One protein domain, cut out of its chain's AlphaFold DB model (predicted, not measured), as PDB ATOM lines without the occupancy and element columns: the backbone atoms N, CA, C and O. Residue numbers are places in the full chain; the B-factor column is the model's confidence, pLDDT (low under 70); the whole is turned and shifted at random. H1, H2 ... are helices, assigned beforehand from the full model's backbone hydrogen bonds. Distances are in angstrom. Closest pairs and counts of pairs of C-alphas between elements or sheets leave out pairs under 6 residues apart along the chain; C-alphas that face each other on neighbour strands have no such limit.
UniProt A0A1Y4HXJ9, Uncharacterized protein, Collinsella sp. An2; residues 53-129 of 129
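This is residues 53 to 129 of the 129 residues of an uncharacterized protein of Collinsella sp. An2 (UniProt A0A1Y4HXJ9). A long helix, H1, sticks out as an arm with its residues 53 to 61 from a small body, in which the short helices H2 and H3, the helix H4 and two long loops are gathered. The last part of H1 comes near the first part of H4, and the two run on at an angle to each other; H3 and H4 make a corner at the single residue between them. The printed part has 77 residues with four named helices, in the order H1, H2, H3, H4, and no named strand; the class is all helix. The whole is compact, with a radius of gyration of the C-alphas of 13.2 A, yet elongated in outline, spanning 43 by 27 by 17 A.

H1, residues 53 to 69, begins at C-alpha 53 at (156.432, 214.646, 157.611) and is 23.5 A long from first to last C-alpha. Residues 70 to 86 hold no named element. H2 is residues 87 to 93, from C-alpha 87 at (153.917, 185.420, 141.137), and is 9.9 A long. Residues 94 to 105 again hold no named element. H3 is residues 106 to 112, 10.0 A long. H4, residues 114 to 127, is 19.8 A long and ends at C-alpha 127 at (143.459, 194.039, 132.846).

H1 touches no helix. It is close to H4 but not clearly touching, the closest C-alphas being those of Phe 66 and Glu 116, 7.7 A apart; they run the same way at a steep tilt of 57 degrees. H1 is apart from H2 and from H3. H2 and H3 only just touch, with 3 pairs of C-alphas within 8 A, the closest those of Cys 91 and Ile 110 at 6.7 A; they run opposite ways at a steep tilt of 49 degrees. H2 and H4 only just touch, also with 3 pairs, through residues 117 to 121 of H4 alone; the closest C-alphas are those of Cys 91 and Phe 117, 6.7 A apart, and the helices are about perpendicular at 85 degrees. H3 and H4 are close but not clearly touching, with the C-alphas of Ile 110 and Phe 117 closest at 7.6 A, and are about perpendicular at 87 degrees. In H1, H2, H3 and H4 every O i to N i+4 pair is within hydrogen-bond range.

The C-alphas farthest apart are those of Ile 53 and Asp 81, 46.1 A. The printed part has no cut. The links from H1 to H2 and from H2 to H3 are long, and the link from H3 to H4 is tight. The mean pLDDT of the printed part is 92.9; residue 129, the chain's last, is under 70.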
ATOM      1  N   ILE A  53     155.468 214.513 158.709       96.50
ATOM      2  CA  ILE A  53     156.432 214.646 157.611       96.50
ATOM      3  C   ILE A  53     157.290 213.388 157.456       96.50
ATOM      4  O   ILE A  53     157.499 212.952 156.332       96.50
ATOM      5  N   GLU A  54     157.715 212.755 158.551       95.88
ATOM      6  CA  GLU A  54     158.471 211.496 158.501       95.88
ATOM      7  C   GLU A  54     157.622 210.358 157.938       95.88
ATOM      8  O   GLU A  54     158.082 209.633 157.060       95.88
ATOM      9  N   ALA A  55     156.365 210.247 158.377       95.44
ATOM     10  CA  ALA A  55     155.423 209.277 157.826       95.44
ATOM     11  C   ALA A  55     155.213 209.493 156.317       95.44
ATOM     12  O   ALA A  55     155.266 208.538 155.547       95.44
ATOM     13  N   TYR A  56     155.048 210.750 155.890       96.38
ATOM     14  CA  TYR A  56     154.909 211.097 154.475       96.38
ATOM     15  C   TYR A  56     156.164 210.756 153.660       96.38
ATOM     16  O   TYR A  56     156.052 210.177 152.585       96.38
ATOM     17  N   ILE A  57     157.357 211.080 154.170       97.38
ATOM     18  CA  ILE A  57     158.631 210.751 153.513       97.38
ATOM     19  C   ILE A  57     158.798 209.235 153.401       97.38
ATOM     20  O   ILE A  57     159.207 208.756 152.349       97.38
ATOM     21  N   ALA A  58     158.468 208.479 154.452       95.94
ATOM     22  CA  ALA A  58     158.559 207.025 154.438       95.94
ATOM     23  C   ALA A  58     157.596 206.408 153.414       95.94
ATOM     24  O   ALA A  58     158.010 205.566 152.623       95.94
ATOM     25  N   GLU A  59     156.338 206.851 153.381       95.62
ATOM     26  CA  GLU A  59     155.340 206.368 152.420       95.62
ATOM     27  C   GLU A  59     155.727 206.721 150.977       95.62
ATOM     28  O   GLU A  59     155.766 205.852 150.102       95.62
ATOM     29  N   TYR A  60     156.062 207.990 150.729       96.81
ATOM     30  CA  TYR A  60     156.458 208.460 149.405       96.81
ATOM     31  C   TYR A  60     157.751 207.789 148.937       96.81
ATOM     32  O   TYR A  60     157.816 207.288 147.818       96.81
ATOM     33  N   GLY A  61     158.761 207.730 149.806       96.56
ATOM     34  CA  GLY A  61     160.047 207.101 149.524       96.56
ATOM     35  C   GLY A  61     159.913 205.605 149.268       96.56
ATOM     36  O   GLY A  61     160.529 205.099 148.337       96.56
ATOM     37  N   ARG A  62     159.055 204.906 150.024       96.19
ATOM     38  CA  ARG A  62     158.739 203.492 149.788       96.19
ATOM     39  C   ARG A  62     158.163 203.289 148.389       96.19
ATOM     40  O   ARG A  62     158.669 202.457 147.643       96.19
ATOM     41  N   LYS A  63     157.156 204.081 148.010       95.62
ATOM     42  CA  LYS A  63     156.559 204.011 146.672       95.62
ATOM     43  C   LYS A  63     157.577 204.327 145.573       95.62
ATOM     44  O   LYS A  63     157.683 203.575 144.611       95.62
ATOM     45  N   GLN A  64     158.333 205.409 145.732       95.44
ATOM     46  CA  GLN A  64     159.316 205.844 144.744       95.44
ATOM     47  C   GLN A  64     160.416 204.793 144.551       95.44
ATOM     48  O   GLN A  64     160.754 204.468 143.421       95.44
ATOM     49  N   LEU A  65     160.917 204.201 145.640       94.94
ATOM     50  CA  LEU A  65     161.928 203.146 145.578       94.94
ATOM     51  C   LEU A  65     161.410 201.900 144.849       94.94
ATOM     52  O   LEU A  65     162.145 201.302 144.065       94.94
ATOM     53  N   PHE A  66     160.147 201.525 145.078       96.00
ATOM     54  CA  PHE A  66     159.508 200.435 144.345       96.00
ATOM     55  C   PHE A  66     159.411 200.735 142.843       96.00
ATOM     56  O   PHE A  66     159.802 199.906 142.023       96.00
ATOM     57  N   ASP A  67     158.939 201.926 142.476       94.12
ATOM     58  CA  ASP A  67     158.786 202.334 141.074       94.12
ATOM     59  C   ASP A  67     160.149 202.472 140.354       94.12
ATOM     60  O   ASP A  67     160.272 202.143 139.169       94.12
ATOM     61  N   ASP A  68     161.189 202.915 141.064       93.50
ATOM     62  CA  ASP A  68     162.532 203.115 140.509       93.50
ATOM     63  C   ASP A  68     163.293 201.806 140.298       93.50
ATOM     64  O   ASP A  68     164.051 201.691 139.332       93.50
ATOM     65  N   LEU A  69     163.094 200.819 141.176       95.38
ATOM     66  CA  LEU A  69     163.805 199.536 141.135       95.38
ATOM     67  C   LEU A  69     163.028 198.421 140.439       95.38
ATOM     68  O   LEU A  69     163.547 197.310 140.303       95.38
ATOM     69  N   THR A  70     161.816 198.703 139.961       95.88
ATOM     70  CA  THR A  70     160.990 197.710 139.273       95.88
ATOM     71  C   THR A  70     160.400 198.223 137.958       95.88
ATOM     72  O   THR A  70     160.374 199.420 137.656       95.88
ATOM     73  N   TYR A  71     159.934 197.279 137.149       94.94
ATOM     74  CA  TYR A  71     159.049 197.461 136.004       94.94
ATOM     75  C   TYR A  71     157.653 196.887 136.286       94.94
ATOM     76  O   TYR A  71     156.883 196.665 135.359       94.94
ATOM     77  N   ALA A  72     157.289 196.685 137.557       94.00
ATOM     78  CA  ALA A  72     156.055 196.003 137.956       94.00
ATOM     79  C   ALA A  72     154.770 196.646 137.405       94.00
ATOM     80  O   ALA A  72     153.770 195.961 137.253       94.00
ATOM     81  N   ASN A  73     154.796 197.943 137.079       89.50
ATOM     82  CA  ASN A  73     153.671 198.656 136.462       89.50
ATOM     83  C   ASN A  73     153.558 198.460 134.932       89.50
ATOM     84  O   ASN A  73     152.600 198.940 134.326       89.50
ATOM     85  N   ALA A  74     154.561 197.847 134.297       91.44
ATOM     86  CA  ALA A  74     154.667 197.672 132.848       91.44
ATOM     87  C   ALA A  74     154.841 196.202 132.429       91.44
ATOM     88  O   ALA A  74     154.519 195.854 131.293       91.44
ATOM     89  N   THR A  75     155.344 195.345 133.318       92.38
ATOM     90  CA  THR A  75     155.566 193.926 133.037       92.38
ATOM     91  C   THR A  75     154.242 193.156 133.093       92.38
ATOM     92  O   THR A  75     153.623 193.075 134.155       92.38
ATOM     93  N   PRO A  76     153.793 192.541 131.986       92.75
ATOM     94  CA  PRO A  76     152.548 191.787 131.968       92.75
ATOM     95  C   PRO A  76     152.623 190.548 132.872       92.75
ATOM     96  O   PRO A  76     153.652 189.883 132.941       92.75
ATOM     97  N   ALA A  77     151.523 190.230 133.559       92.38
ATOM     98  CA  ALA A  77     151.423 189.051 134.426       92.38
ATOM     99  C   ALA A  77     150.922 187.800 133.676       92.38
ATOM    100  O   ALA A  77     151.001 186.678 134.188       92.38
ATOM    101  N   ILE A  78     150.402 187.993 132.462       90.75
ATOM    102  CA  ILE A  78     150.023 186.942 131.522       90.75
ATOM    103  C   ILE A  78     151.032 186.932 130.373       90.75
ATOM    104  O   ILE A  78     151.283 187.952 129.732       90.75
ATOM    105  N   SER A  79     151.619 185.766 130.113       84.56
ATOM    106  CA  SER A  79     152.552 185.567 129.009       84.56
ATOM    107  C   SER A  79     151.853 185.658 127.650       84.56
ATOM    108  O   SER A  79     150.629 185.558 127.547       84.56
ATOM    109  N   ALA A  80     152.634 185.781 126.574       83.56
ATOM    110  CA  ALA A  80     152.106 185.810 125.206       83.56
ATOM    111  C   ALA A  80     151.257 184.569 124.847       83.56
ATOM    112  O   ALA A  80     150.354 184.662 124.020       83.56
ATOM    113  N   ASP A  81     151.497 183.434 125.513       85.94
ATOM    114  CA  ASP A  81     150.738 182.186 125.348       85.94
ATOM    115  C   ASP A  81     149.421 182.160 126.154       85.94
ATOM    116  O   ASP A  81     148.772 181.119 126.266       85.94
ATOM    117  N   GLY A  82     149.044 183.278 126.783       85.62
ATOM    118  CA  GLY A  82     147.842 183.398 127.610       85.62
ATOM    119  C   GLY A  82     147.953 182.719 128.977       85.62
ATOM    120  O   GLY A  82     146.945 182.533 129.660       85.62
ATOM    121  N   LYS A  83     149.160 182.315 129.397       90.56
ATOM    122  CA  LYS A  83     149.379 181.667 130.696       90.56
ATOM    123  C   LYS A  83     149.775 182.689 131.747       90.56
ATOM    124  O   LYS A  83     150.653 183.514 131.529       90.56
ATOM    125  N   LYS A  84     149.168 182.577 132.924       92.62
ATOM    126  CA  LYS A  84     149.557 183.344 134.107       92.62
ATOM    127  C   LYS A  84     150.967 182.939 134.554       92.62
ATOM    128  O   LYS A  84     151.178 181.774 134.894       92.62
ATOM    129  N   THR A  85     151.901 183.886 134.568       93.75
ATOM    130  CA  THR A  85     153.251 183.687 135.121       93.75
ATOM    131  C   THR A  85     153.148 183.509 136.628       93.75
ATOM    132  O   THR A  85     152.364 184.205 137.262       93.75
ATOM    133  N   GLU A  86     153.905 182.595 137.234       95.25
ATOM    134  CA  GLU A  86     153.919 182.450 138.694       95.25
ATOM    135  C   GLU A  86     154.349 183.762 139.369       95.25
ATOM    136  O   GLU A  86     155.278 184.423 138.911       95.25
ATOM    137  N   PHE A  87     153.693 184.134 140.472       95.62
ATOM    138  CA  PHE A  87     153.917 185.420 141.137       95.62
ATOM    139  C   PHE A  87     155.394 185.688 141.453       95.62
ATOM    140  O   PHE A  87     155.888 186.774 141.167       95.62
ATOM    141  N   ARG A  88     156.113 184.702 142.006       96.00
ATOM    142  CA  ARG A  88     157.521 184.891 142.374       96.00
ATOM    143  C   ARG A  88     158.414 185.099 141.151       96.00
ATOM    144  O   ARG A  88     159.246 185.998 141.171       96.00
ATOM    145  N   VAL A  89     158.188 184.319 140.097       95.25
ATOM    146  CA  VAL A  89     158.907 184.447 138.822       95.25
ATOM    147  C   VAL A  89     158.652 185.824 138.210       95.25
ATOM    148  O   VAL A  89     159.593 186.523 137.856       95.25
ATOM    149  N   TRP A  90     157.394 186.269 138.192       96.88
ATOM    150  CA  TRP A  90     157.035 187.599 137.703       96.88
ATOM    151  C   TRP A  90     157.693 188.723 138.519       96.88
ATOM    152  O   TRP A  90     158.174 189.695 137.944       96.88
ATOM    153  N   CYS A  91     157.774 188.593 139.849       96.62
ATOM    154  CA  CYS A  91     158.468 189.575 140.688       96.62
ATOM    155  C   CYS A  91     159.948 189.703 140.308       96.62
ATOM    156  O   CYS A  91     160.459 190.816 140.247       96.62
ATOM    157  N   GLU A  92     160.624 188.583 140.044       94.94
ATOM    158  CA  GLU A  92     162.030 188.566 139.629       94.94
ATOM    159  C   GLU A  92     162.217 189.191 138.241       94.94
ATOM    160  O   GLU A  92     163.112 190.016 138.071       94.94
ATOM    161  N   GLU A  93     161.324 188.898 137.289       93.88
ATOM    162  CA  GLU A  93     161.298 189.529 135.957       93.88
ATOM    163  C   GLU A  93     161.022 191.040 136.011       93.88
ATOM    164  O   GLU A  93     161.433 191.791 135.128       93.88
ATOM    165  N   CYS A  94     160.316 191.507 137.042       95.38
ATOM    166  CA  CYS A  94     160.047 192.926 137.238       95.38
ATOM    167  C   CYS A  94     161.246 193.700 137.781       95.38
ATOM    168  O   CYS A  94     161.223 194.928 137.715       95.38
ATOM    169  N   LEU A  95     162.251 193.050 138.367       95.00
ATOM    170  CA  LEU A  95     163.378 193.768 138.953       95.00
ATOM    171  C   LEU A  95     164.240 194.406 137.867       95.00
ATOM    172  O   LEU A  95     164.524 193.805 136.836       95.00
ATOM    173  N   ARG A  96     164.701 195.631 138.122       89.44
ATOM    174  CA  ARG A  96     165.707 196.257 137.263       89.44
ATOM    175  C   ARG A  96     167.086 195.690 137.565       89.44
ATOM    176  O   ARG A  96     167.458 195.514 138.725       89.44
ATOM    177  N   ASP A  97     167.874 195.508 136.512       80.56
ATOM    178  CA  ASP A  97     169.259 195.031 136.611       80.56
ATOM    179  C   ASP A  97     170.210 196.056 137.254       80.56
ATOM    180  O   ASP A  97     171.329 195.720 137.639       80.56
ATOM    181  N   TYR A  98     169.789 197.319 137.366       80.31
ATOM    182  CA  TYR A  98     170.601 198.427 137.862       80.31
ATOM    183  C   TYR A  98     169.864 199.252 138.922       80.31
ATOM    184  O   TYR A  98     168.636 199.284 138.977       80.31
ATOM    185  N   GLY A  99     170.629 199.952 139.763       80.94
ATOM    186  CA  GLY A  99     170.105 200.880 140.772       80.94
ATOM    187  C   GLY A  99     169.833 200.259 142.143       80.94
ATOM    188  O   GLY A  99     169.778 200.994 143.129       80.94
ATOM    189  N   ARG A 100     169.730 198.926 142.248       89.75
ATOM    190  CA  ARG A 100     169.639 198.258 143.553       89.75
ATOM    191  C   ARG A 100     170.992 198.338 144.278       89.75
ATOM    192  O   ARG A 100     172.016 198.035 143.662       89.75
ATOM    193  N   PRO A 101     171.024 198.711 145.570       89.69
ATOM    194  CA  PRO A 101     172.257 198.689 146.349       89.69
ATOM    195  C   PRO A 101     172.874 197.286 146.426       89.69
ATOM    196  O   PRO A 101     172.151 196.302 146.563       89.69
ATOM    197  N   GLU A 102     174.206 197.195 146.411       90.62
ATOM    198  CA  GLU A 102     174.936 195.910 146.419       90.62
ATOM    199  C   GLU A 102     174.638 195.036 147.646       90.62
ATOM    200  O   GLU A 102     174.678 193.813 147.566       90.62
ATOM    201  N   TRP A 103     174.322 195.659 148.783       93.94
ATOM    202  CA  TRP A 103     174.008 194.964 150.033       93.94
ATOM    203  C   TRP A 103     172.595 194.372 150.069       93.94
ATOM    204  O   TRP A 103     172.286 193.626 150.991       93.94
ATOM    205  N   MET A 104     171.733 194.718 149.110       93.12
ATOM    206  CA  MET A 104     170.336 194.301 149.091       93.12
ATOM    207  C   MET A 104     170.133 193.192 148.063       93.12
ATOM    208  O   MET A 104     170.276 193.406 146.851       93.12
ATOM    209  N   SER A 105     169.754 192.005 148.529       93.12
ATOM    210  CA  SER A 105     169.423 190.911 147.622       93.12
ATOM    211  C   SER A 105     168.075 191.136 146.926       93.12
ATOM    212  O   SER A 105     167.188 191.838 147.416       93.12
ATOM    213  N   ALA A 106     167.895 190.493 145.769       93.31
ATOM    214  CA  ALA A 106     166.604 190.458 145.079       93.31
ATOM    215  C   ALA A 106     165.502 189.859 145.968       93.31
ATOM    216  O   ALA A 106     164.378 190.351 145.979       93.31
ATOM    217  N   ALA A 107     165.837 188.816 146.733       94.88
ATOM    218  CA  ALA A 107     164.874 188.113 147.565       94.88
ATOM    219  C   ALA A 107     164.360 188.981 148.716       94.88
ATOM    220  O   ALA A 107     163.146 189.063 148.891       94.88
ATOM    221  N   GLU A 108     165.261 189.660 149.431       95.44
ATOM    222  CA  GLU A 108     164.904 190.594 150.507       95.44
ATOM    223  C   GLU A 108     164.054 191.751 149.982       95.44
ATOM    224  O   GLU A 108     163.076 192.136 150.617       95.44
ATOM    225  N   PHE A 109     164.387 192.289 148.802       95.62
ATOM    226  CA  PHE A 109     163.590 193.350 148.192       95.62
ATOM    227  C   PHE A 109     162.172 192.873 147.852       95.62
ATOM    228  O   PHE A 109     161.205 193.553 148.192       95.62
ATOM    229  N   ILE A 110     162.034 191.704 147.211       96.44
ATOM    230  CA  ILE A 110     160.724 191.144 146.847       96.44
ATOM    231  C   ILE A 110     159.878 190.872 148.090       96.44
ATOM    232  O   ILE A 110     158.694 191.190 148.090       96.44
ATOM    233  N   GLU A 111     160.468 190.311 149.145       97.19
ATOM    234  CA  GLU A 111     159.761 190.047 150.400       97.19
ATOM    235  C   GLU A 111     159.309 191.350 151.072       97.19
ATOM    236  O   GLU A 111     158.144 191.499 151.442       97.19
ATOM    237  N   PHE A 112     160.198 192.341 151.163       96.69
ATOM    238  CA  PHE A 112     159.880 193.621 151.790       96.69
ATOM    239  C   PHE A 112     158.792 194.405 151.038       96.69
ATOM    240  O   PHE A 112     157.999 195.105 151.673       96.69
ATOM    241  N   PHE A 113     158.746 194.295 149.707       97.25
ATOM    242  CA  PHE A 113     157.781 194.962 148.822       97.25
ATOM    243  C   PHE A 113     156.665 194.040 148.307       97.25
ATOM    244  O   PHE A 113     155.983 194.362 147.331       97.25
ATOM    245  N   GLU A 114     156.445 192.889 148.948       97.44
ATOM    246  CA  GLU A 114     155.426 191.929 148.517       97.44
ATOM    247  C   GLU A 114     154.026 192.559 148.351       97.44
ATOM    248  O   GLU A 114     153.378 192.270 147.340       97.44
ATOM    249  N   PRO A 115     153.539 193.443 149.251       97.38
ATOM    250  CA  PRO A 115     152.233 194.081 149.079       97.38
ATOM    251  C   PRO A 115     152.118 194.891 147.780       97.38
ATOM    252  O   PRO A 115     151.098 194.824 147.091       97.38
ATOM    253  N   GLU A 116     153.161 195.641 147.425       97.62
ATOM    254  CA  GLU A 116     153.220 196.431 146.196       97.62
ATOM    255  C   GLU A 116     153.265 195.538 144.954       97.62
ATOM    256  O   GLU A 116     152.494 195.758 144.014       97.62
ATOM    257  N   PHE A 117     154.090 194.486 144.976       97.75
ATOM    258  CA  PHE A 117     154.130 193.494 143.903       97.75
ATOM    259  C   PHE A 117     152.778 192.805 143.713       97.75
ATOM    260  O   PHE A 117     152.310 192.705 142.581       97.75
ATOM    261  N   ARG A 118     152.113 192.361 144.790       97.38
ATOM    262  CA  ARG A 118     150.793 191.707 144.703       97.38
ATOM    263  C   ARG A 118     149.759 192.615 144.067       97.38
ATOM    264  O   ARG A 118     149.069 192.194 143.145       97.38
ATOM    265  N   LYS A 119     149.704 193.870 144.511       96.50
ATOM    266  CA  LYS A 119     148.775 194.861 143.967       96.50
ATOM    267  C   LYS A 119     148.984 195.080 142.466       96.50
ATOM    268  O   LYS A 119     148.009 195.136 141.720       96.50
ATOM    269  N   ALA A 120     150.233 195.213 142.022       96.56
ATOM    270  CA  ALA A 120     150.551 195.385 140.606       96.56
ATOM    271  C   ALA A 120     150.239 194.118 139.790       96.56
ATOM    272  O   ALA A 120     149.621 194.192 138.729       96.56
ATOM    273  N   TYR A 121     150.588 192.950 140.322       96.25
ATOM    274  CA  TYR A 121     150.333 191.662 139.690       96.25
ATOM    275  C   TYR A 121     148.838 191.392 139.494       96.25
ATOM    276  O   TYR A 121     148.412 191.046 138.396       96.25
ATOM    277  N   GLU A 122     148.024 191.580 140.536       95.19
ATOM    278  CA  GLU A 122     146.568 191.395 140.473       95.19
ATOM    279  C   GLU A 122     145.929 192.335 139.455       95.19
ATOM    280  O   GLU A 122     145.156 191.880 138.613       95.19
ATOM    281  N   LYS A 123     146.336 193.610 139.456       94.38
ATOM    282  CA  LYS A 123     145.901 194.586 138.454       94.38
ATOM    283  C   LYS A 123     146.188 194.097 137.031       94.38
ATOM    284  O   LYS A 123     145.299 194.132 136.187       94.38
ATOM    285  N   HIS A 124     147.396 193.604 136.762       92.69
ATOM    286  CA  HIS A 124     147.734 193.092 135.434       92.69
ATOM    287  C   HIS A 124     146.944 191.834 135.062       92.69
ATOM    288  O   HIS A 124     146.533 191.705 133.913       92.69
ATOM    289  N   ILE A 125     146.678 190.932 136.011       91.19
ATOM    290  CA  ILE A 125     145.824 189.761 135.765       91.19
ATOM    291  C   ILE A 125     144.394 190.177 135.411       91.19
ATOM    292  O   ILE A 125     143.786 189.548 134.551       91.19
ATOM    293  N   GLU A 126     143.851 191.205 136.059       90.75
ATOM    294  CA  GLU A 126     142.506 191.713 135.773       90.75
ATOM    295  C   GLU A 126     142.426 192.437 134.426       90.75
ATOM    296  O   GLU A 126     141.484 192.208 133.672       90.75
ATOM    297  N   GLU A 127     143.413 193.275 134.102       87.31
ATOM    298  CA  GLU A 127     143.459 194.039 132.846       87.31
ATOM    299  C   GLU A 127     143.729 193.165 131.609       87.31
ATOM    300  O   GLU A 127     143.397 193.564 130.494       87.31
ATOM    301  N   GLN A 128     144.346 191.992 131.792       79.31
ATOM    302  CA  GLN A 128     144.743 191.074 130.712       79.31
ATOM    303  C   GLN A 128     143.812 189.858 130.572       79.31
ATOM    304  O   GLN A 128     144.079 188.979 129.749       79.31
ATOM    305  N   ARG A 129     142.754 189.790 131.386       63.22
ATOM    306  CA  ARG A 129     141.723 188.748 131.338       63.22
ATOM    307  C   ARG A 129     140.703 189.004 130.234       63.22
ATOM    308  O   ARG A 129     140.269 187.993 129.636       63.22
TER     309      ARG A 129